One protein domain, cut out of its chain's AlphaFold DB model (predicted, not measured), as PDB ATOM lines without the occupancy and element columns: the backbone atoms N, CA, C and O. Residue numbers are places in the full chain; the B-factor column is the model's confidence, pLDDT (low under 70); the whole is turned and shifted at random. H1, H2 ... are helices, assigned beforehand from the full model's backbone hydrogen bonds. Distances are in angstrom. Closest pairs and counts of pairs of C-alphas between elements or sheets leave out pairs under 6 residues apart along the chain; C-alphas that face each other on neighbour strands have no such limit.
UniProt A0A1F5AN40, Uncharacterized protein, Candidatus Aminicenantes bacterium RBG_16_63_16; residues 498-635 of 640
ATOM      1  N   ALA A 498      27.483  36.618  -1.677       92.56
ATOM      2  CA  ALA A 498      28.911  36.833  -1.449       92.56
ATOM      3  C   ALA A 498      29.378  38.230  -1.895       92.56
ATOM      4  O   ALA A 498      30.233  38.843  -1.257       92.56
ATOM      5  N   LEU A 499      28.823  38.761  -2.989       90.06
ATOM      6  CA  LEU A 499      29.135  40.119  -3.434       90.06
ATOM      7  C   LEU A 499      28.519  41.196  -2.535       90.06
ATOM      8  O   LEU A 499      29.118  42.260  -2.391       90.06
ATOM      9  N   LEU A 500      27.360  40.934  -1.930       90.88
ATOM     10  CA  LEU A 500      26.754  41.831  -0.946       90.88
ATOM     11  C   LEU A 500      27.564  41.871   0.346       90.88
ATOM     12  O   LEU A 500      27.868  42.962   0.830       90.88
ATOM     13  N   ASP A 501      27.998  40.713   0.841       90.62
ATOM     14  CA  ASP A 501      28.903  40.618   1.988       90.62
ATOM     15  C   ASP A 501      30.215  41.356   1.702       90.62
ATOM     16  O   ASP A 501      30.686  42.140   2.524       90.62
ATOM     17  N   PHE A 502      30.766  41.192   0.493       87.06
ATOM     18  CA  PHE A 502      31.944  41.936   0.044       87.06
ATOM     19  C   PHE A 502      31.717  43.457   0.034       87.06
ATOM     20  O   PHE A 502      32.583  44.199   0.493       87.06
ATOM     21  N   GLN A 503      30.581  43.954  -0.474       84.12
ATOM     22  CA  GLN A 503      30.299  45.398  -0.465       84.12
ATOM     23  C   GLN A 503      30.063  45.936   0.949       84.12
ATOM     24  O   GLN A 503      30.521  47.037   1.260       84.12
ATOM     25  N   THR A 504      29.412  45.149   1.806       85.69
ATOM     26  CA  THR A 504      29.142  45.486   3.210       85.69
ATOM     27  C   THR A 504      30.436  45.560   4.015       85.69
ATOM     28  O   THR A 504      30.670  46.552   4.700       85.69
ATOM     29  N   ALA A 505      31.337  44.588   3.846       82.12
ATOM     30  CA  ALA A 505      32.665  44.590   4.464       82.12
ATOM     31  C   ALA A 505      33.508  45.817   4.080       82.12
ATOM     32  O   ALA A 505      34.451  46.173   4.778       82.12
ATOM     33  N   LEU A 506      33.188  46.452   2.951       77.12
ATOM     34  CA  LEU A 506      33.897  47.612   2.420       77.12
ATOM     35  C   LEU A 506      33.093  48.909   2.575       77.12
ATOM     36  O   LEU A 506      33.450  49.919   1.970       77.12
ATOM     37  N   VAL A 507      32.021  48.920   3.379       74.62
ATOM     38  CA  VAL A 507      31.105  50.068   3.461       74.62
ATOM     39  C   VAL A 507      31.796  51.343   3.958       74.62
ATOM     40  O   VAL A 507      31.536  52.416   3.405       74.62
ATOM     41  N   TYR A 508      32.726  51.198   4.911       66.50
ATOM     42  CA  TYR A 508      33.552  52.264   5.494       66.50
ATOM     43  C   TYR A 508      34.938  52.395   4.840       66.50
ATOM     44  O   TYR A 508      35.722  53.284   5.176       66.50
ATOM     45  N   HIS A 509      35.241  51.542   3.859       66.06
ATOM     46  CA  HIS A 509      36.542  51.488   3.203       66.06
ATOM     47  C   HIS A 509      36.493  52.173   1.842       66.06
ATOM     48  O   HIS A 509      35.540  52.051   1.074       66.06
ATOM     49  N   ARG A 510      37.577  52.863   1.472       57.75
ATOM     50  CA  ARG A 510      37.749  53.264   0.070       57.75
ATOM     51  C   ARG A 510      37.802  52.029  -0.826       57.75
ATOM     52  O   ARG A 510      38.688  51.189  -0.677       57.75
ATOM     53  N   ASN A 511      36.989  52.032  -1.872       52.09
ATOM     54  CA  ASN A 511      37.154  51.107  -2.994       52.09
ATOM     55  C   ASN A 511      38.179  51.577  -4.036       52.09
ATOM     56  O   ASN A 511      38.422  50.894  -5.027       52.09
ATOM     57  N   TRP A 512      38.805  52.737  -3.820       53.66
ATOM     58  CA  TRP A 512      39.601  53.409  -4.838       53.66
ATOM     59  C   TRP A 512      41.087  53.395  -4.525       53.66
ATOM     60  O   TRP A 512      41.577  54.071  -3.621       53.66
ATOM     61  N   TYR A 513      41.823  52.656  -5.346       47.06
ATOM     62  CA  TYR A 513      43.259  52.823  -5.482       47.06
ATOM     63  C   TYR A 513      43.546  54.231  -6.005       47.06
ATOM     64  O   TYR A 513      43.235  54.513  -7.161       47.06
ATOM     65  N   ASN A 514      44.148  55.084  -5.166       37.84
ATOM     66  CA  ASN A 514      44.831  56.335  -5.523       37.84
ATOM     67  C   ASN A 514      44.260  57.063  -6.753       37.84
ATOM     68  O   ASN A 514      44.986  57.323  -7.720       37.84
ATOM     69  N   ASN A 515      42.976  57.431  -6.706       43.53
ATOM     70  CA  ASN A 515      42.598  58.667  -7.366       43.53
ATOM     71  C   ASN A 515      42.940  59.799  -6.394       43.53
ATOM     72  O   ASN A 515      42.484  59.793  -5.248       43.53
ATOM     73  N   VAL A 516      43.774  60.731  -6.855       46.16
ATOM     74  CA  VAL A 516      44.230  61.913  -6.109       46.16
ATOM     75  C   VAL A 516      43.072  62.768  -5.566       46.16
ATOM     76  O   VAL A 516      43.292  63.574  -4.673       46.16
ATOM     77  N   HIS A 517      41.846  62.561  -6.060       50.66
ATOM     78  CA  HIS A 517      40.654  63.360  -5.744       50.66
ATOM     79  C   HIS A 517      39.689  62.732  -4.730       50.66
ATOM     80  O   HIS A 517      38.527  63.130  -4.662       50.66
ATOM     81  N   THR A 518      40.116  61.716  -3.988       52.47
ATOM     82  CA  THR A 518      39.250  60.990  -3.039       52.47
ATOM     83  C   THR A 518      39.803  61.133  -1.616       52.47
ATOM     84  O   THR A 518      40.998  61.416  -1.482       52.47
ATOM     85  N   ARG A 519      38.969  60.975  -0.567       49.09
ATOM     86  CA  ARG A 519      39.315  61.118   0.878       49.09
ATOM     87  C   ARG A 519      39.440  59.776   1.601       49.09
ATOM     88  O   ARG A 519      38.635  58.881   1.358       49.09
ATOM     89  N   ASP A 520      40.493  59.575   2.403       51.53
ATOM     90  CA  ASP A 520      40.717  58.307   3.125       51.53
ATOM     91  C   ASP A 520      39.879  58.360   4.399       51.53
ATOM     92  O   ASP A 520      40.016  59.310   5.165       51.53
ATOM     93  N   VAL A 521      38.980  57.390   4.586       52.41
ATOM     94  CA  VAL A 521      38.053  57.383   5.729       52.41
ATOM     95  C   VAL A 521      38.594  56.467   6.831       52.41
ATOM     96  O   VAL A 521      38.836  56.955   7.926       52.41
ATOM     97  N   GLU A 522      38.919  55.200   6.529       56.59
ATOM     98  CA  GLU A 522      39.567  54.252   7.459       56.59
ATOM     99  C   GLU A 522      40.474  53.241   6.720       56.59
ATOM    100  O   GLU A 522      40.293  52.992   5.522       56.59
ATOM    101  N   ASN A 523      41.475  52.671   7.414       60.44
ATOM    102  CA  ASN A 523      42.516  51.814   6.813       60.44
ATOM    103  C   ASN A 523      42.465  50.322   7.206       60.44
ATOM    104  O   ASN A 523      43.107  49.525   6.519       60.44
ATOM    105  N   TYR A 524      41.734  49.928   8.256       70.50
ATOM    106  CA  TYR A 524      41.802  48.574   8.829       70.50
ATOM    107  C   TYR A 524      40.438  47.898   8.896       70.50
ATOM    108  O   TYR A 524      39.492  48.528   9.354       70.50
ATOM    109  N   LEU A 525      40.357  46.621   8.503       73.50
ATOM    110  CA  LEU A 525      39.137  45.825   8.684       73.50
ATOM    111  C   LEU A 525      38.915  45.512  10.169       73.50
ATOM    112  O   LEU A 525      39.840  45.067  10.860       73.50
ATOM    113  N   ASN A 526      37.689  45.696  10.647       76.88
ATOM    114  CA  ASN A 526      37.255  45.180  11.943       76.88
ATOM    115  C   ASN A 526      36.897  43.674  11.857       76.88
ATOM    116  O   ASN A 526      36.948  43.065  10.789       76.88
ATOM    117  N   MET A 527      36.553  43.041  12.986       78.94
ATOM    118  CA  MET A 527      36.262  41.595  13.021       78.94
ATOM    119  C   MET A 527      35.055  41.187  12.164       78.94
ATOM    120  O   MET A 527      35.087  40.128  11.537       78.94
ATOM    121  N   GLU A 528      34.003  42.006  12.136       84.62
ATOM    122  CA  GLU A 528      32.797  41.752  11.344       84.62
ATOM    123  C   GLU A 528      33.107  41.861   9.848       84.62
ATOM    124  O   GLU A 528      32.819  40.939   9.087       84.62
ATOM    125  N   GLU A 529      33.804  42.924   9.444       84.75
ATOM    126  CA  GLU A 529      34.237  43.145   8.061       84.75
ATOM    127  C   GLU A 529      35.170  42.028   7.570       84.75
ATOM    128  O   GLU A 529      34.987  41.499   6.471       84.75
ATOM    129  N   SER A 530      36.136  41.605   8.395       83.62
ATOM    130  CA  SER A 530      37.001  40.461   8.088       83.62
ATOM    131  C   SER A 530      36.209  39.158   7.947       83.62
ATOM    132  O   SER A 530      36.501  38.362   7.054       83.62
ATOM    133  N   SER A 531      35.210  38.925   8.808       87.38
ATOM    134  CA  SER A 531      34.362  37.728   8.746       87.38
ATOM    135  C   SER A 531      33.516  37.695   7.471       87.38
ATOM    136  O   SER A 531      33.460  36.659   6.809       87.38
ATOM    137  N   LEU A 532      32.904  38.823   7.098       90.69
ATOM    138  CA  LEU A 532      32.131  38.970   5.861       90.69
ATOM    139  C   LEU A 532      33.003  38.728   4.623       90.69
ATOM    140  O   LEU A 532      32.661  37.913   3.765       90.69
ATOM    141  N   LEU A 533      34.176  39.368   4.551       87.44
ATOM    142  CA  LEU A 533      35.097  39.209   3.422       87.44
ATOM    143  C   LEU A 533      35.615  37.763   3.302       87.44
ATOM    144  O   LEU A 533      35.741  37.243   2.190       87.44
ATOM    145  N   LYS A 534      35.878  37.095   4.433       89.94
ATOM    146  CA  LYS A 534      36.260  35.679   4.459       89.94
ATOM    147  C   LYS A 534      35.125  34.776   3.965       89.94
ATOM    148  O   LYS A 534      35.366  33.931   3.108       89.94
ATOM    149  N   GLY A 535      33.897  34.967   4.450       93.56
ATOM    150  CA  GLY A 535      32.735  34.182   4.014       93.56
ATOM    151  C   GLY A 535      32.437  34.340   2.517       93.56
ATOM    152  O   GLY A 535      32.166  33.360   1.815       93.56
ATOM    153  N   ALA A 536      32.590  35.560   1.994       92.69
ATOM    154  CA  ALA A 536      32.485  35.842   0.566       92.69
ATOM    155  C   ALA A 536      33.551  35.087  -0.257       92.69
ATOM    156  O   ALA A 536      33.250  34.520  -1.316       92.69
ATOM    157  N   PHE A 537      34.789  35.020   0.244       92.94
ATOM    158  CA  PHE A 537      35.869  34.255  -0.382       92.94
ATOM    159  C   PHE A 537      35.596  32.749  -0.367       92.94
ATOM    160  O   PHE A 537      35.701  32.099  -1.408       92.94
ATOM    161  N   GLU A 538      35.197  32.196   0.778       94.56
ATOM    162  CA  GLU A 538      34.879  30.772   0.919       94.56
ATOM    163  C   GLU A 538      33.738  30.365  -0.030       94.56
ATOM    164  O   GLU A 538      33.811  29.321  -0.686       94.56
ATOM    165  N   THR A 539      32.731  31.230  -0.192       95.25
ATOM    166  CA  THR A 539      31.649  31.040  -1.171       95.25
ATOM    167  C   THR A 539      32.170  31.058  -2.609       95.25
ATOM    168  O   THR A 539      31.792  30.203  -3.415       95.25
ATOM    169  N   THR A 540      33.075  31.985  -2.933       93.44
ATOM    170  CA  THR A 540      33.712  32.085  -4.257       93.44
ATOM    171  C   THR A 540      34.509  30.821  -4.590       93.44
ATOM    172  O   THR A 540      34.317  30.225  -5.652       93.44
ATOM    173  N   ALA A 541      35.353  30.357  -3.667       92.88
ATOM    174  CA  ALA A 541      36.142  29.138  -3.820       92.88
ATOM    175  C   ALA A 541      35.246  27.892  -3.943       92.88
ATOM    176  O   ALA A 541      35.416  27.088  -4.863       92.88
ATOM    177  N   GLY A 542      34.230  27.761  -3.085       93.19
ATOM    178  CA  GLY A 542      33.260  26.664  -3.155       93.19
ATOM    179  C   GLY A 542      32.450  26.648  -4.457       93.19
ATOM    180  O   GLY A 542      32.064  25.585  -4.942       93.19
ATOM    181  N   THR A 543      32.218  27.815  -5.060       92.69
ATOM    182  CA  THR A 543      31.573  27.937  -6.374       92.69
ATOM    183  C   THR A 543      32.521  27.520  -7.500       92.69
ATOM    184  O   THR A 543      32.112  26.813  -8.421       92.69
ATOM    185  N   ALA A 544      33.806  27.869  -7.407       91.38
ATOM    186  CA  ALA A 544      34.814  27.490  -8.398       91.38
ATOM    187  C   ALA A 544      35.050  25.975  -8.473       91.38
ATOM    188  O   ALA A 544      35.258  25.447  -9.567       91.38
ATOM    189  N   VAL A 545      34.945  25.268  -7.342       90.62
ATOM    190  CA  VAL A 545      34.973  23.795  -7.302       90.62
ATOM    191  C   VAL A 545      33.826  23.193  -8.123       90.62
ATOM    192  O   VAL A 545      34.031  22.212  -8.837       90.62
ATOM    193  N   ALA A 546      32.630  23.785  -8.053       87.19
ATOM    194  CA  ALA A 546      31.442  23.300  -8.757       87.19
ATOM    195  C   ALA A 546      31.390  23.713 -10.243       87.19
ATOM    196  O   ALA A 546      30.688  23.084 -11.040       87.19
ATOM    197  N   ALA A 547      32.108  24.768 -10.634       87.00
ATOM    198  CA  ALA A 547      32.105  25.278 -11.999       87.00
ATOM    199  C   ALA A 547      32.789  24.304 -12.973       87.00
ATOM    200  O   ALA A 547      33.909  23.858 -12.743       87.00
ATOM    201  N   LYS A 548      32.142  23.996 -14.105       81.75
ATOM    202  CA  LYS A 548      32.727  23.163 -15.180       81.75
ATOM    203  C   LYS A 548      33.222  23.975 -16.379       81.75
ATOM    204  O   LYS A 548      34.116  23.525 -17.086       81.75
ATOM    205  N   SER A 549      32.672  25.172 -16.591       85.69
ATOM    206  CA  SER A 549      33.120  26.089 -17.645       85.69
ATOM    207  C   SER A 549      34.478  26.712 -17.283       85.69
ATOM    208  O   SER A 549      34.610  27.277 -16.191       85.69
ATOM    209  N   PRO A 550      35.474  26.669 -18.190       84.25
ATOM    210  CA  PRO A 550      36.728  27.400 -18.026       84.25
ATOM    211  C   PRO A 550      36.531  28.904 -17.808       84.25
ATOM    212  O   PRO A 550      37.211  29.480 -16.964       84.25
ATOM    213  N   LEU A 551      35.584  29.531 -18.520       83.81
ATOM    214  CA  LEU A 551      35.295  30.958 -18.359       83.81
ATOM    215  C   LEU A 551      34.765  31.278 -16.953       83.81
ATOM    216  O   LEU A 551      35.236  32.216 -16.314       83.81
ATOM    217  N   LEU A 552      33.823  30.480 -16.442       87.00
ATOM    218  CA  LEU A 552      33.288  30.676 -15.091       87.00
ATOM    219  C   LEU A 552      34.367  30.497 -14.015       87.00
ATOM    220  O   LEU A 552      34.461  31.317 -13.102       87.00
ATOM    221  N   LYS A 553      35.222  29.471 -14.145       86.56
ATOM    222  CA  LYS A 553      36.359  29.265 -13.231       86.56
ATOM    223  C   LYS A 553      37.317  30.451 -13.226       86.56
ATOM    224  O   LYS A 553      37.760  30.864 -12.160       86.56
ATOM    225  N   ASP A 554      37.620  31.005 -14.393       81.94
ATOM    226  CA  ASP A 554      38.519  32.149 -14.536       81.94
ATOM    227  C   ASP A 554      37.956  33.435 -13.900       81.94
ATOM    228  O   ASP A 554      38.656  34.128 -13.154       81.94
ATOM    229  N   ARG A 555      36.657  33.701 -14.082       84.19
ATOM    230  CA  ARG A 555      35.962  34.807 -13.401       84.19
ATOM    231  C   ARG A 555      36.006  34.638 -11.876       84.19
ATOM    232  O   ARG A 555      36.282  35.596 -11.153       84.19
ATOM    233  N   LEU A 556      35.764  33.424 -11.375       88.25
ATOM    234  CA  LEU A 556      35.805  33.120  -9.937       88.25
ATOM    235  C   LEU A 556      37.224  33.231  -9.363       88.25
ATOM    236  O   LEU A 556      37.394  33.788  -8.280       88.25
ATOM    237  N   LYS A 557      38.244  32.787 -10.108       84.94
ATOM    238  CA  LYS A 557      39.663  32.981  -9.770       84.94
ATOM    239  C   LYS A 557      39.976  34.467  -9.591       84.94
ATOM    240  O   LYS A 557      40.526  34.867  -8.569       84.94
ATOM    241  N   THR A 558      39.554  35.290 -10.550       80.19
ATOM    242  CA  THR A 558      39.727  36.750 -10.527       80.19
ATOM    243  C   THR A 558      39.088  37.392  -9.291       80.19
ATOM    244  O   THR A 558      39.700  38.234  -8.624       80.19
ATOM    245  N   MET A 559      37.875  36.962  -8.931       84.56
ATOM    246  CA  MET A 559      37.193  37.453  -7.731       84.56
ATOM    247  C   MET A 559      37.884  36.994  -6.436       84.56
ATOM    248  O   MET A 559      38.051  37.790  -5.512       84.56
ATOM    249  N   ALA A 560      38.355  35.748  -6.375       86.75
ATOM    250  CA  ALA A 560      39.072  35.222  -5.214       86.75
ATOM    251  C   ALA A 560      40.384  35.988  -4.952       86.75
ATOM    252  O   ALA A 560      40.639  36.411  -3.821       86.75
ATOM    253  N   VAL A 561      41.180  36.255  -5.999       79.62
ATOM    254  CA  VAL A 561      42.397  37.090  -5.900       79.62
ATOM    255  C   VAL A 561      42.056  38.506  -5.441       79.62
ATOM    256  O   VAL A 561      42.754  39.071  -4.600       79.62
ATOM    257  N   THR A 562      40.962  39.071  -5.953       79.62
ATOM    258  CA  THR A 562      40.478  40.394  -5.547       79.62
ATOM    259  C   THR A 562      40.209  40.464  -4.044       79.62
ATOM    260  O   THR A 562      40.691  41.381  -3.375       79.62
ATOM    261  N   MET A 563      39.494  39.482  -3.494       83.19
ATOM    262  CA  MET A 563      39.186  39.423  -2.064       83.19
ATOM    263  C   MET A 563      40.453  39.248  -1.212       83.19
ATOM    264  O   MET A 563      40.628  39.978  -0.236       83.19
ATOM    265  N   LEU A 564      41.381  38.367  -1.615       79.19
ATOM    266  CA  LEU A 564      42.690  38.199  -0.958       79.19
ATOM    267  C   LEU A 564      43.493  39.508  -0.929       79.19
ATOM    268  O   LEU A 564      44.060  39.885   0.099       79.19
ATOM    269  N   ARG A 565      43.515  40.235  -2.051       75.94
ATOM    270  CA  ARG A 565      44.204  41.527  -2.174       75.94
ATOM    271  C   ARG A 565      43.591  42.581  -1.255       75.94
ATOM    272  O   ARG A 565      44.337  43.316  -0.602       75.94
ATOM    273  N   CYS A 566      42.257  42.650  -1.188       76.56
ATOM    274  CA  CYS A 566      41.548  43.532  -0.261       76.56
ATOM    275  C   CYS A 566      41.924  43.219   1.189       76.56
ATOM    276  O   CYS A 566      42.325  44.129   1.917       76.56
ATOM    277  N   PHE A 567      41.888  41.940   1.571       75.62
ATOM    278  CA  PHE A 567      42.232  41.500   2.921       75.62
ATOM    279  C   PHE A 567      43.658  41.928   3.302       75.62
ATOM    280  O   PHE A 567      43.875  42.524   4.357       75.62
ATOM    281  N   LEU A 568      44.630  41.708   2.412       70.81
ATOM    282  CA  LEU A 568      46.032  42.065   2.637       70.81
ATOM    283  C   LEU A 568      46.279  43.565   2.764       70.81
ATOM    284  O   LEU A 568      46.999  44.008   3.658       70.81
ATOM    285  N   ARG A 569      45.707  44.372   1.865       69.81
ATOM    286  CA  ARG A 569      45.937  45.823   1.882       69.81
ATOM    287  C   ARG A 569      45.341  46.504   3.098       69.81
ATOM    288  O   ARG A 569      45.923  47.472   3.580       69.81
ATOM    289  N   ARG A 570      44.211  45.992   3.577       68.38
ATOM    290  CA  ARG A 570      43.505  46.486   4.762       68.38
ATOM    291  C   ARG A 570      43.973  45.813   6.056       68.38
ATOM    292  O   ARG A 570      43.420  46.060   7.121       68.38
ATOM    293  N   SER A 571      45.040  45.017   5.957       62.97
ATOM    294  CA  SER A 571      45.745  44.381   7.068       62.97
ATOM    295  C   SER A 571      47.256  44.660   6.976       62.97
ATOM    296  O   SER A 571      48.049  43.729   6.838       62.97
ATOM    297  N   PRO A 572      47.720  45.926   7.042       51.28
ATOM    298  CA  PRO A 572      49.130  46.273   6.823       51.28
ATOM    299  C   PRO A 572      50.082  45.714   7.898       51.28
ATOM    300  O   PRO A 572      51.293  45.728   7.700       51.28
ATOM    301  N   HIS A 573      49.556  45.147   8.986       51.69
ATOM    302  CA  HIS A 573      50.292  44.350   9.976       51.69
ATOM    303  C   HIS A 573      50.776  42.986   9.437       51.69
ATOM    304  O   HIS A 573      51.547  42.303  10.102       51.69
ATOM    305  N   LEU A 574      50.355  42.593   8.229       49.12
ATOM    306  CA  LEU A 574      50.882  41.447   7.478       49.12
ATOM    307  C   LEU A 574      52.141  41.795   6.661       49.12
ATOM    308  O   LEU A 574      52.689  40.925   5.990       49.12
ATOM    309  N   ARG A 575      52.614  43.051   6.700       47.12
ATOM    310  CA  ARG A 575      53.914  43.434   6.129       47.12
ATOM    311  C   ARG A 575      55.053  42.955   7.046       47.12
ATOM    312  O   ARG A 575      54.896  43.024   8.267       47.12
ATOM    313  N   PRO A 576      56.203  42.517   6.500       41.91
ATOM    314  CA  PRO A 576      57.391  42.239   7.305       41.91
ATOM    315  C   PRO A 576      57.770  43.468   8.149       41.91
ATOM    316  O   PRO A 576      57.704  44.595   7.659       41.91
ATOM    317  N   GLN A 577      58.136  43.263   9.419       45.56
ATOM    318  CA  GLN A 577      58.572  44.342  10.312       45.56
ATOM    319  C   GLN A 577      59.789  45.082   9.735       45.56
ATOM    320  O   GLN A 577      60.774  44.448   9.371       45.56
ATOM    321  N   GLU A 578      59.763  46.415   9.757       41.84
ATOM    322  CA  GLU A 578      60.980  47.233   9.610       41.84
ATOM    323  C   GLU A 578      61.766  47.339  10.935       41.84
ATOM    324  O   GLU A 578      62.952  47.656  10.919       41.84
ATOM    325  N   ASP A 579      61.141  47.027  12.084       42.88
ATOM    326  CA  ASP A 579      61.768  47.084  13.415       42.88
ATOM    327  C   ASP A 579      61.354  45.889  14.313       42.88
ATOM    328  O   ASP A 579      60.219  45.852  14.805       42.88
ATOM    329  N   PRO A 580      62.263  44.922  14.555       44.25
ATOM    330  CA  PRO A 580      62.046  43.758  15.421       44.25
ATOM    331  C   PRO A 580      61.865  44.073  16.915       44.25
ATOM    332  O   PRO A 580      61.423  43.206  17.670       44.25
ATOM    333  N   ALA A 581      62.218  45.279  17.378       43.75
ATOM    334  CA  ALA A 581      62.227  45.618  18.805       43.75
ATOM    335  C   ALA A 581      60.836  45.956  19.375       43.75
ATOM    336  O   ALA A 581      60.642  45.967  20.593       43.75
ATOM    337  N   LYS A 582      59.839  46.193  18.514       48.19
ATOM    338  CA  LYS A 582      58.438  46.372  18.921       48.19
ATOM    339  C   LYS A 582      57.773  45.003  19.043       48.19
ATOM    340  O   LYS A 582      57.207  44.484  18.082       48.19
ATOM    341  N   SER A 583      57.890  44.392  20.219       43.12
ATOM    342  CA  SER A 583      57.217  43.127  20.521       43.12
ATOM    343  C   SER A 583      55.691  43.296  20.513       43.12
ATOM    344  O   SER A 583      55.138  44.294  20.975       43.12
ATOM    345  N   TRP A 584      55.018  42.314  19.918       46.84
ATOM    346  CA  TRP A 584      53.572  42.247  19.732       46.84
ATOM    347  C   TRP A 584      52.944  41.871  21.084       46.84
ATOM    348  O   TRP A 584      53.290  40.834  21.643       46.84
ATOM    349  N   THR A 585      52.060  42.700  21.648       50.38
ATOM    350  CA  THR A 585      51.362  42.368  22.906       50.38
ATOM    351  C   THR A 585      50.391  41.192  22.699       50.38
ATOM    352  O   THR A 585      49.948  40.939  21.580       50.38
ATOM    353  N   MET A 586      50.027  40.463  23.761       42.50
ATOM    354  CA  MET A 586      49.065  39.344  23.679       42.50
ATOM    355  C   MET A 586      47.699  39.771  23.118       42.50
ATOM    356  O   MET A 586      47.121  39.045  22.311       42.50
ATOM    357  N   ASP A 587      47.228  40.975  23.453       41.72
ATOM    358  CA  ASP A 587      45.994  41.541  22.893       41.72
ATOM    359  C   ASP A 587      46.126  41.778  21.382       41.72
ATOM    360  O   ASP A 587      45.236  41.430  20.607       41.72
ATOM    361  N   TYR A 588      47.292  42.248  20.935       44.31
ATOM    362  CA  TYR A 588      47.614  42.435  19.524       44.31
ATOM    363  C   TYR A 588      47.742  41.079  18.787       44.31
ATOM    364  O   TYR A 588      47.201  40.899  17.702       44.31
ATOM    365  N   MET A 589      48.330  40.041  19.388       46.59
ATOM    366  CA  MET A 589      48.330  38.696  18.783       46.59
ATOM    367  C   MET A 589      46.936  38.047  18.753       46.59
ATOM    368  O   MET A 589      46.634  37.315  17.808       46.59
ATOM    369  N   SER A 590      46.078  38.324  19.739       48.78
ATOM    370  CA  SER A 590      44.711  37.792  19.793       48.78
ATOM    371  C   SER A 590      43.805  38.383  18.705       48.78
ATOM    372  O   SER A 590      43.065  37.641  18.062       48.78
ATOM    373  N   VAL A 591      43.940  39.685  18.426       46.12
ATOM    374  CA  VAL A 591      43.159  40.399  17.403       46.12
ATOM    375  C   VAL A 591      43.759  40.212  16.001       46.12
ATOM    376  O   VAL A 591      43.029  39.987  15.039       46.12
ATOM    377  N   PHE A 592      45.089  40.233  15.856       52.88
ATOM    378  CA  PHE A 592      45.751  40.257  14.541       52.88
ATOM    379  C   PHE A 592      46.316  38.899  14.083       52.88
ATOM    380  O   PHE A 592      46.405  38.644  12.880       52.88
ATOM    381  N   GLY A 593      46.633  37.980  15.002       58.00
ATOM    382  CA  GLY A 593      47.062  36.613  14.665       58.00
ATOM    383  C   GLY A 593      45.939  35.745  14.084       58.00
ATOM    384  O   GLY A 593      46.204  34.739  13.424       58.00
ATOM    385  N   TRP A 594      44.679  36.128  14.304       62.12
ATOM    386  CA  TRP A 594      43.525  35.523  13.638       62.12
ATOM    387  C   TRP A 594      43.453  35.924  12.158       62.12
ATOM    388  O   TRP A 594      43.372  35.047  11.303       62.12
ATOM    389  N   ASN A 595      43.614  37.216  11.844       65.94
ATOM    390  CA  ASN A 595      43.632  37.719  10.466       65.94
ATOM    391  C   ASN A 595      44.765  37.093   9.635       65.94
ATOM    392  O   ASN A 595      44.536  36.701   8.498       65.94
ATOM    393  N   ARG A 596      45.970  36.925  10.202       70.94
ATOM    394  CA  ARG A 596      47.072  36.239   9.501       70.94
ATOM    395  C   ARG A 596      46.729  34.791   9.141       70.94
ATOM    396  O   ARG A 596      46.890  34.408   7.987       70.94
ATOM    397  N   ARG A 597      46.237  34.009  10.107       73.88
ATOM    398  CA  ARG A 597      45.833  32.612   9.874       73.88
ATOM    399  C   ARG A 597      44.699  32.513   8.861       73.88
ATOM    400  O   ARG A 597      44.762  31.670   7.980       73.88
ATOM    401  N   ALA A 598      43.723  33.418   8.933       76.50
ATOM    402  CA  ALA A 598      42.641  33.484   7.960       76.50
ATOM    403  C   ALA A 598      43.171  33.695   6.533       76.50
ATOM    404  O   ALA A 598      42.761  32.970   5.634       76.50
ATOM    405  N   VAL A 599      44.124  34.612   6.321       77.31
ATOM    406  CA  VAL A 599      44.725  34.810   4.990       77.31
ATOM    407  C   VAL A 599      45.554  33.601   4.555       77.31
ATOM    408  O   VAL A 599      45.456  33.201   3.401       77.31
ATOM    409  N   GLU A 600      46.350  33.004   5.446       81.12
ATOM    410  CA  GLU A 600      47.114  31.785   5.135       81.12
ATOM    411  C   GLU A 600      46.189  30.628   4.715       81.12
ATOM    412  O   GLU A 600      46.464  29.949   3.726       81.12
ATOM    413  N   ASP A 601      45.063  30.442   5.409       85.50
ATOM    414  CA  ASP A 601      44.056  29.433   5.070       85.50
ATOM    415  C   ASP A 601      43.354  29.748   3.741       85.50
ATOM    416  O   ASP A 601      43.186  28.855   2.911       85.50
ATOM    417  N   MET A 602      43.007  31.015   3.488       88.12
ATOM    418  CA  MET A 602      42.439  31.443   2.204       88.12
ATOM    419  C   MET A 602      43.427  31.229   1.045       88.12
ATOM    420  O   MET A 602      43.022  30.803  -0.033       88.12
ATOM    421  N   VAL A 603      44.726  31.483   1.247       86.44
ATOM    422  CA  VAL A 603      45.772  31.222   0.240       86.44
ATOM    423  C   VAL A 603      45.870  29.729  -0.070       86.44
ATOM    424  O   VAL A 603      45.866  29.371  -1.246       86.44
ATOM    425  N   ARG A 604      45.883  28.855   0.947       87.56
ATOM    426  CA  ARG A 604      45.864  27.394   0.732       87.56
ATOM    427  C   ARG A 604      44.618  26.957  -0.030       87.56
ATOM    428  O   ARG A 604      44.726  26.250  -1.022       87.56
ATOM    429  N   GLN A 605      43.444  27.446   0.372       90.56
ATOM    430  CA  GLN A 605      42.189  27.136  -0.312       90.56
ATOM    431  C   GLN A 605      42.202  27.604  -1.775       90.56
ATOM    432  O   GLN A 605      41.680  26.915  -2.649       90.56
ATOM    433  N   TYR A 606      42.800  28.762  -2.065       89.69
ATOM    434  CA  TYR A 606      42.986  29.220  -3.439       89.69
ATOM    435  C   TYR A 606      43.862  28.246  -4.242       89.69
ATOM    436  O   TYR A 606      43.472  27.849  -5.341       89.69
ATOM    437  N   GLU A 607      45.013  27.836  -3.702       87.75
ATOM    438  CA  GLU A 607      45.924  26.883  -4.354       87.75
ATOM    439  C   GLU A 607      45.256  25.516  -4.580       87.75
ATOM    440  O   GLU A 607      45.397  24.941  -5.659       87.75
ATOM    441  N   ASP A 608      44.466  25.036  -3.617       89.25
ATOM    442  CA  ASP A 608      43.730  23.771  -3.718       89.25
ATOM    443  C   ASP A 608      42.677  23.794  -4.839       89.25
ATOM    444  O   ASP A 608      42.463  22.795  -5.529       89.25
ATOM    445  N   VAL A 609      42.002  24.933  -5.034       88.81
ATOM    446  CA  VAL A 609      40.884  25.061  -5.984       88.81
ATOM    447  C   VAL A 609      41.349  25.426  -7.393       88.81
ATOM    448  O   VAL A 609      40.820  24.897  -8.376       88.81
ATOM    449  N   PHE A 610      42.310  26.341  -7.512       84.94
ATOM    450  CA  PHE A 610      42.754  26.895  -8.796       84.94
ATOM    451  C   PHE A 610      44.096  26.325  -9.275       84.94
ATOM    452  O   PHE A 610      44.481  26.570 -10.421       84.94
ATOM    453  N   GLY A 611      44.765  25.524  -8.442       75.44
ATOM    454  CA  GLY A 611      46.075  24.944  -8.711       75.44
ATOM    455  C   GLY A 611      47.236  25.897  -8.396       75.44
ATOM    456  O   GLY A 611      47.039  27.101  -8.205       75.44
ATOM    457  N   PRO A 612      48.475  25.376  -8.352       60.72
ATOM    458  CA  PRO A 612      49.664  26.191  -8.135       60.72
ATOM    459  C   PRO A 612      49.874  27.164  -9.304       60.72
ATOM    460  O   PRO A 612      49.880  26.774 -10.469       60.72
ATOM    461  N   THR A 613      50.083  28.439  -8.989       61.59
ATOM    462  CA  THR A 613      50.294  29.533  -9.957       61.59
ATOM    463  C   THR A 613      51.766  29.754 -10.321       61.59
ATOM    464  O   THR A 613      52.098  30.837 -10.786       61.59
ATOM    465  N   GLU A 614      52.673  28.798 -10.080       57.88
ATOM    466  CA  GLU A 614      54.109  28.978 -10.358       57.88
ATOM    467  C   GLU A 614      54.608  28.169 -11.568       57.88
ATOM    468  O   GLU A 614      54.575  26.936 -11.525       57.88
ATOM    469  N   PRO A 615      55.147  28.840 -12.611       57.81
ATOM    470  CA  PRO A 615      55.083  30.287 -12.868       57.81
ATOM    471  C   PRO A 615      53.682  30.720 -13.333       57.81
ATOM    472  O   PRO A 615      52.954  29.934 -13.942       57.81
ATOM    473  N   ALA A 616      53.315  31.985 -13.100       58.41
ATOM    474  CA  ALA A 616      52.094  32.529 -13.684       58.41
ATOM    475  C   ALA A 616      52.256  32.518 -15.210       58.41
ATOM    476  O   ALA A 616      53.315  32.883 -15.730       58.41
ATOM    477  N   ALA A 617      51.233  32.066 -15.936       62.12
ATOM    478  CA  ALA A 617      51.265  32.124 -17.392       62.12
ATOM    479  C   ALA A 617      51.413  33.589 -17.839       62.12
ATOM    480  O   ALA A 617      50.814  34.482 -17.242       62.12
ATOM    481  N   ALA A 618      52.198  33.849 -18.888       54.66
ATOM    482  CA  ALA A 618      52.395  35.208 -19.388       54.66
ATOM    483  C   ALA A 618      51.042  35.870 -19.720       54.66
ATOM    484  O   ALA A 618      50.257  35.326 -20.498       54.66
ATOM    485  N   GLY A 619      50.771  37.032 -19.115       54.62
ATOM    486  CA  GLY A 619      49.502  37.756 -19.261       54.62
ATOM    487  C   GLY A 619      48.405  37.377 -18.255       54.62
ATOM    488  O   GLY A 619      47.332  37.976 -18.296       54.62
ATOM    489  N   ASP A 620      48.649  36.438 -17.333       62.62
ATOM    490  CA  ASP A 620      47.769  36.161 -16.187       62.62
ATOM    491  C   ASP A 620      48.012  37.186 -15.067       62.62
ATOM    492  O   ASP A 620      48.643  36.890 -14.051       62.62
ATOM    493  N   LEU A 621      47.504  38.408 -15.259       61.00
ATOM    494  CA  LEU A 621      47.636  39.514 -14.299       61.00
ATOM    495  C   LEU A 621      47.194  39.115 -12.882       61.00
ATOM    496  O   LEU A 621      47.796  39.542 -11.900       61.00
ATOM    497  N   PHE A 622      46.163  38.276 -12.760       66.56
ATOM    498  CA  PHE A 622      45.648  37.826 -11.465       66.56
ATOM    499  C   PHE A 622      46.520  36.737 -10.840       66.56
ATOM    500  O   PHE A 622      46.713  36.744  -9.626       66.56
ATOM    501  N   GLY A 623      47.096  35.842 -11.646       63.41
ATOM    502  CA  GLY A 623      48.150  34.925 -11.213       63.41
ATOM    503  C   GLY A 623      49.388  35.672 -10.715       63.41
ATOM    504  O   GLY A 623      49.883  35.372  -9.632       63.41
ATOM    505  N   GLU A 624      49.845  36.698 -11.437       66.12
ATOM    506  CA  GLU A 624      50.955  37.559 -11.010       66.12
ATOM    507  C   GLU A 624      50.641  38.317  -9.710       66.12
ATOM    508  O   GLU A 624      51.483  38.381  -8.811       66.12
ATOM    509  N   GLU A 625      49.434  38.878  -9.569       67.12
ATOM    510  CA  GLU A 625      49.007  39.520  -8.320       67.12
ATOM    511  C   GLU A 625      48.912  38.515  -7.166       67.12
ATOM    512  O   GLU A 625      49.353  38.827  -6.061       67.12
ATOM    513  N   PHE A 626      48.413  37.298  -7.403       71.62
ATOM    514  CA  PHE A 626      48.414  36.243  -6.392       71.62
ATOM    515  C   PHE A 626      49.838  35.854  -5.972       71.62
ATOM    516  O   PHE A 626      50.095  35.708  -4.780       71.62
ATOM    517  N   LEU A 627      50.795  35.761  -6.902       69.75
ATOM    518  CA  LEU A 627      52.198  35.518  -6.550       69.75
ATOM    519  C   LEU A 627      52.768  36.648  -5.686       69.75
ATOM    520  O   LEU A 627      53.432  36.364  -4.694       69.75
ATOM    521  N   LYS A 628      52.448  37.918  -5.974       69.12
ATOM    522  CA  LYS A 628      52.840  39.053  -5.110       69.12
ATOM    523  C   LYS A 628      52.256  38.923  -3.700       69.12
ATOM    524  O   LYS A 628      52.960  39.169  -2.723       69.12
ATOM    525  N   ILE A 629      50.987  38.526  -3.596       69.38
ATOM    526  CA  ILE A 629      50.277  38.257  -2.335       69.38
ATOM    527  C   ILE A 629      50.976  37.133  -1.558       69.38
ATOM    528  O   ILE A 629      51.340  37.313  -0.394       69.38
ATOM    529  N   ARG A 630      51.212  35.997  -2.217       70.44
ATOM    530  CA  ARG A 630      51.877  34.818  -1.663       70.44
ATOM    531  C   ARG A 630      53.290  35.146  -1.189       70.44
ATOM    532  O   ARG A 630      53.627  34.836  -0.052       70.44
ATOM    533  N   SER A 631      54.096  35.830  -2.002       69.44
ATOM    534  CA  SER A 631      55.449  36.257  -1.629       69.44
ATOM    535  C   SER A 631      55.456  37.237  -0.457       69.44
ATOM    536  O   SER A 631      56.347  37.155   0.380       69.44
ATOM    537  N   ALA A 632      54.474  38.138  -0.354       64.81
ATOM    538  CA  ALA A 632      54.379  39.062   0.777       64.81
ATOM    539  C   ALA A 632      54.078  38.347   2.109       64.81
ATOM    540  O   ALA A 632      54.547  38.792   3.153       64.81
ATOM    541  N   LEU A 633      53.324  37.242   2.072       64.50
ATOM    542  CA  LEU A 633      52.943  36.446   3.247       64.50
ATOM    543  C   LEU A 633      53.969  35.372   3.629       64.50
ATOM    544  O   LEU A 633      54.180  35.118   4.814       64.50
ATOM    545  N   LEU A 634      54.567  34.725   2.622       59.97
ATOM    546  CA  LEU A 634      55.536  33.634   2.769       59.97
ATOM    547  C   LEU A 634      56.989  34.111   2.762       59.97
ATOM    548  O   LEU A 634      57.888  33.287   2.933       59.97
ATOM    549  N   ALA A 635      57.243  35.414   2.585       54.78
ATOM    550  CA  ALA A 635      58.538  35.979   2.928       54.78
ATOM    551  C   ALA A 635      58.857  35.516   4.357       54.78
ATOM    552  O   ALA A 635      58.025  35.729   5.250       54.78
TER     553      ALA A 635
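AT A GLANCE: This is residues 498 to 635 of the 640 residues of an uncharacterized protein of Candidatus Aminicenantes bacterium RBG_16_63_16 (UniProt A0A1F5AN40). Long H4 stands beside H2 and H3 in a triangle, and H5 packs slantwise on H3, an up-and-down bundle in which each runs against the one before; short H1 covers H2. Residues 577 to 583 and 585 to 590 stick out. The printed part, 138 residues with five named helices, H1 to H5, is all helix and compact, radius of gyration of the C-alphas 15.7 A, spanning 48 by 32 by 30 A.

IN THESE COORDINATES: Find C-alpha 586 at (49.065, 39.344, 23.679); there H4 begins, running 35.3 A to residue 610, with a kink of 31 degrees near residue 593. H2, residues 527 to 546, spans 28.8 A; H3, residues 550 to 569, 28.6 A. H1 is residues 498 to 505; H5, residues 621 to 634, ends at (55.536, 33.634, 2.769).

HOW THE PARTS SIT: H4 touches H2, closest C-alphas Val 609 and Val 545, 6.2 A. H3 touches H5 at a steep tilt of 40 degrees, closest C-alphas Thr 558 and Phe 622, 6.1 A. Hairpin H1 and H2 has closest C-alphas Ala 505 and Glu 529, 4.2 A. Every O i to N i+4 pair is within hydrogen-bond range in H1, H3 and H5; H2 has 15 of 16, H4 19 of 21.

THE WHOLE: The printed part has no cut; links H1 to H2 and H3 to H4 are long. The farthest C-alphas, Ser 549 and Ala 581, are 50.6 A apart. In this model 65 printed residues are under pLDDT 70, among them 569 to 595.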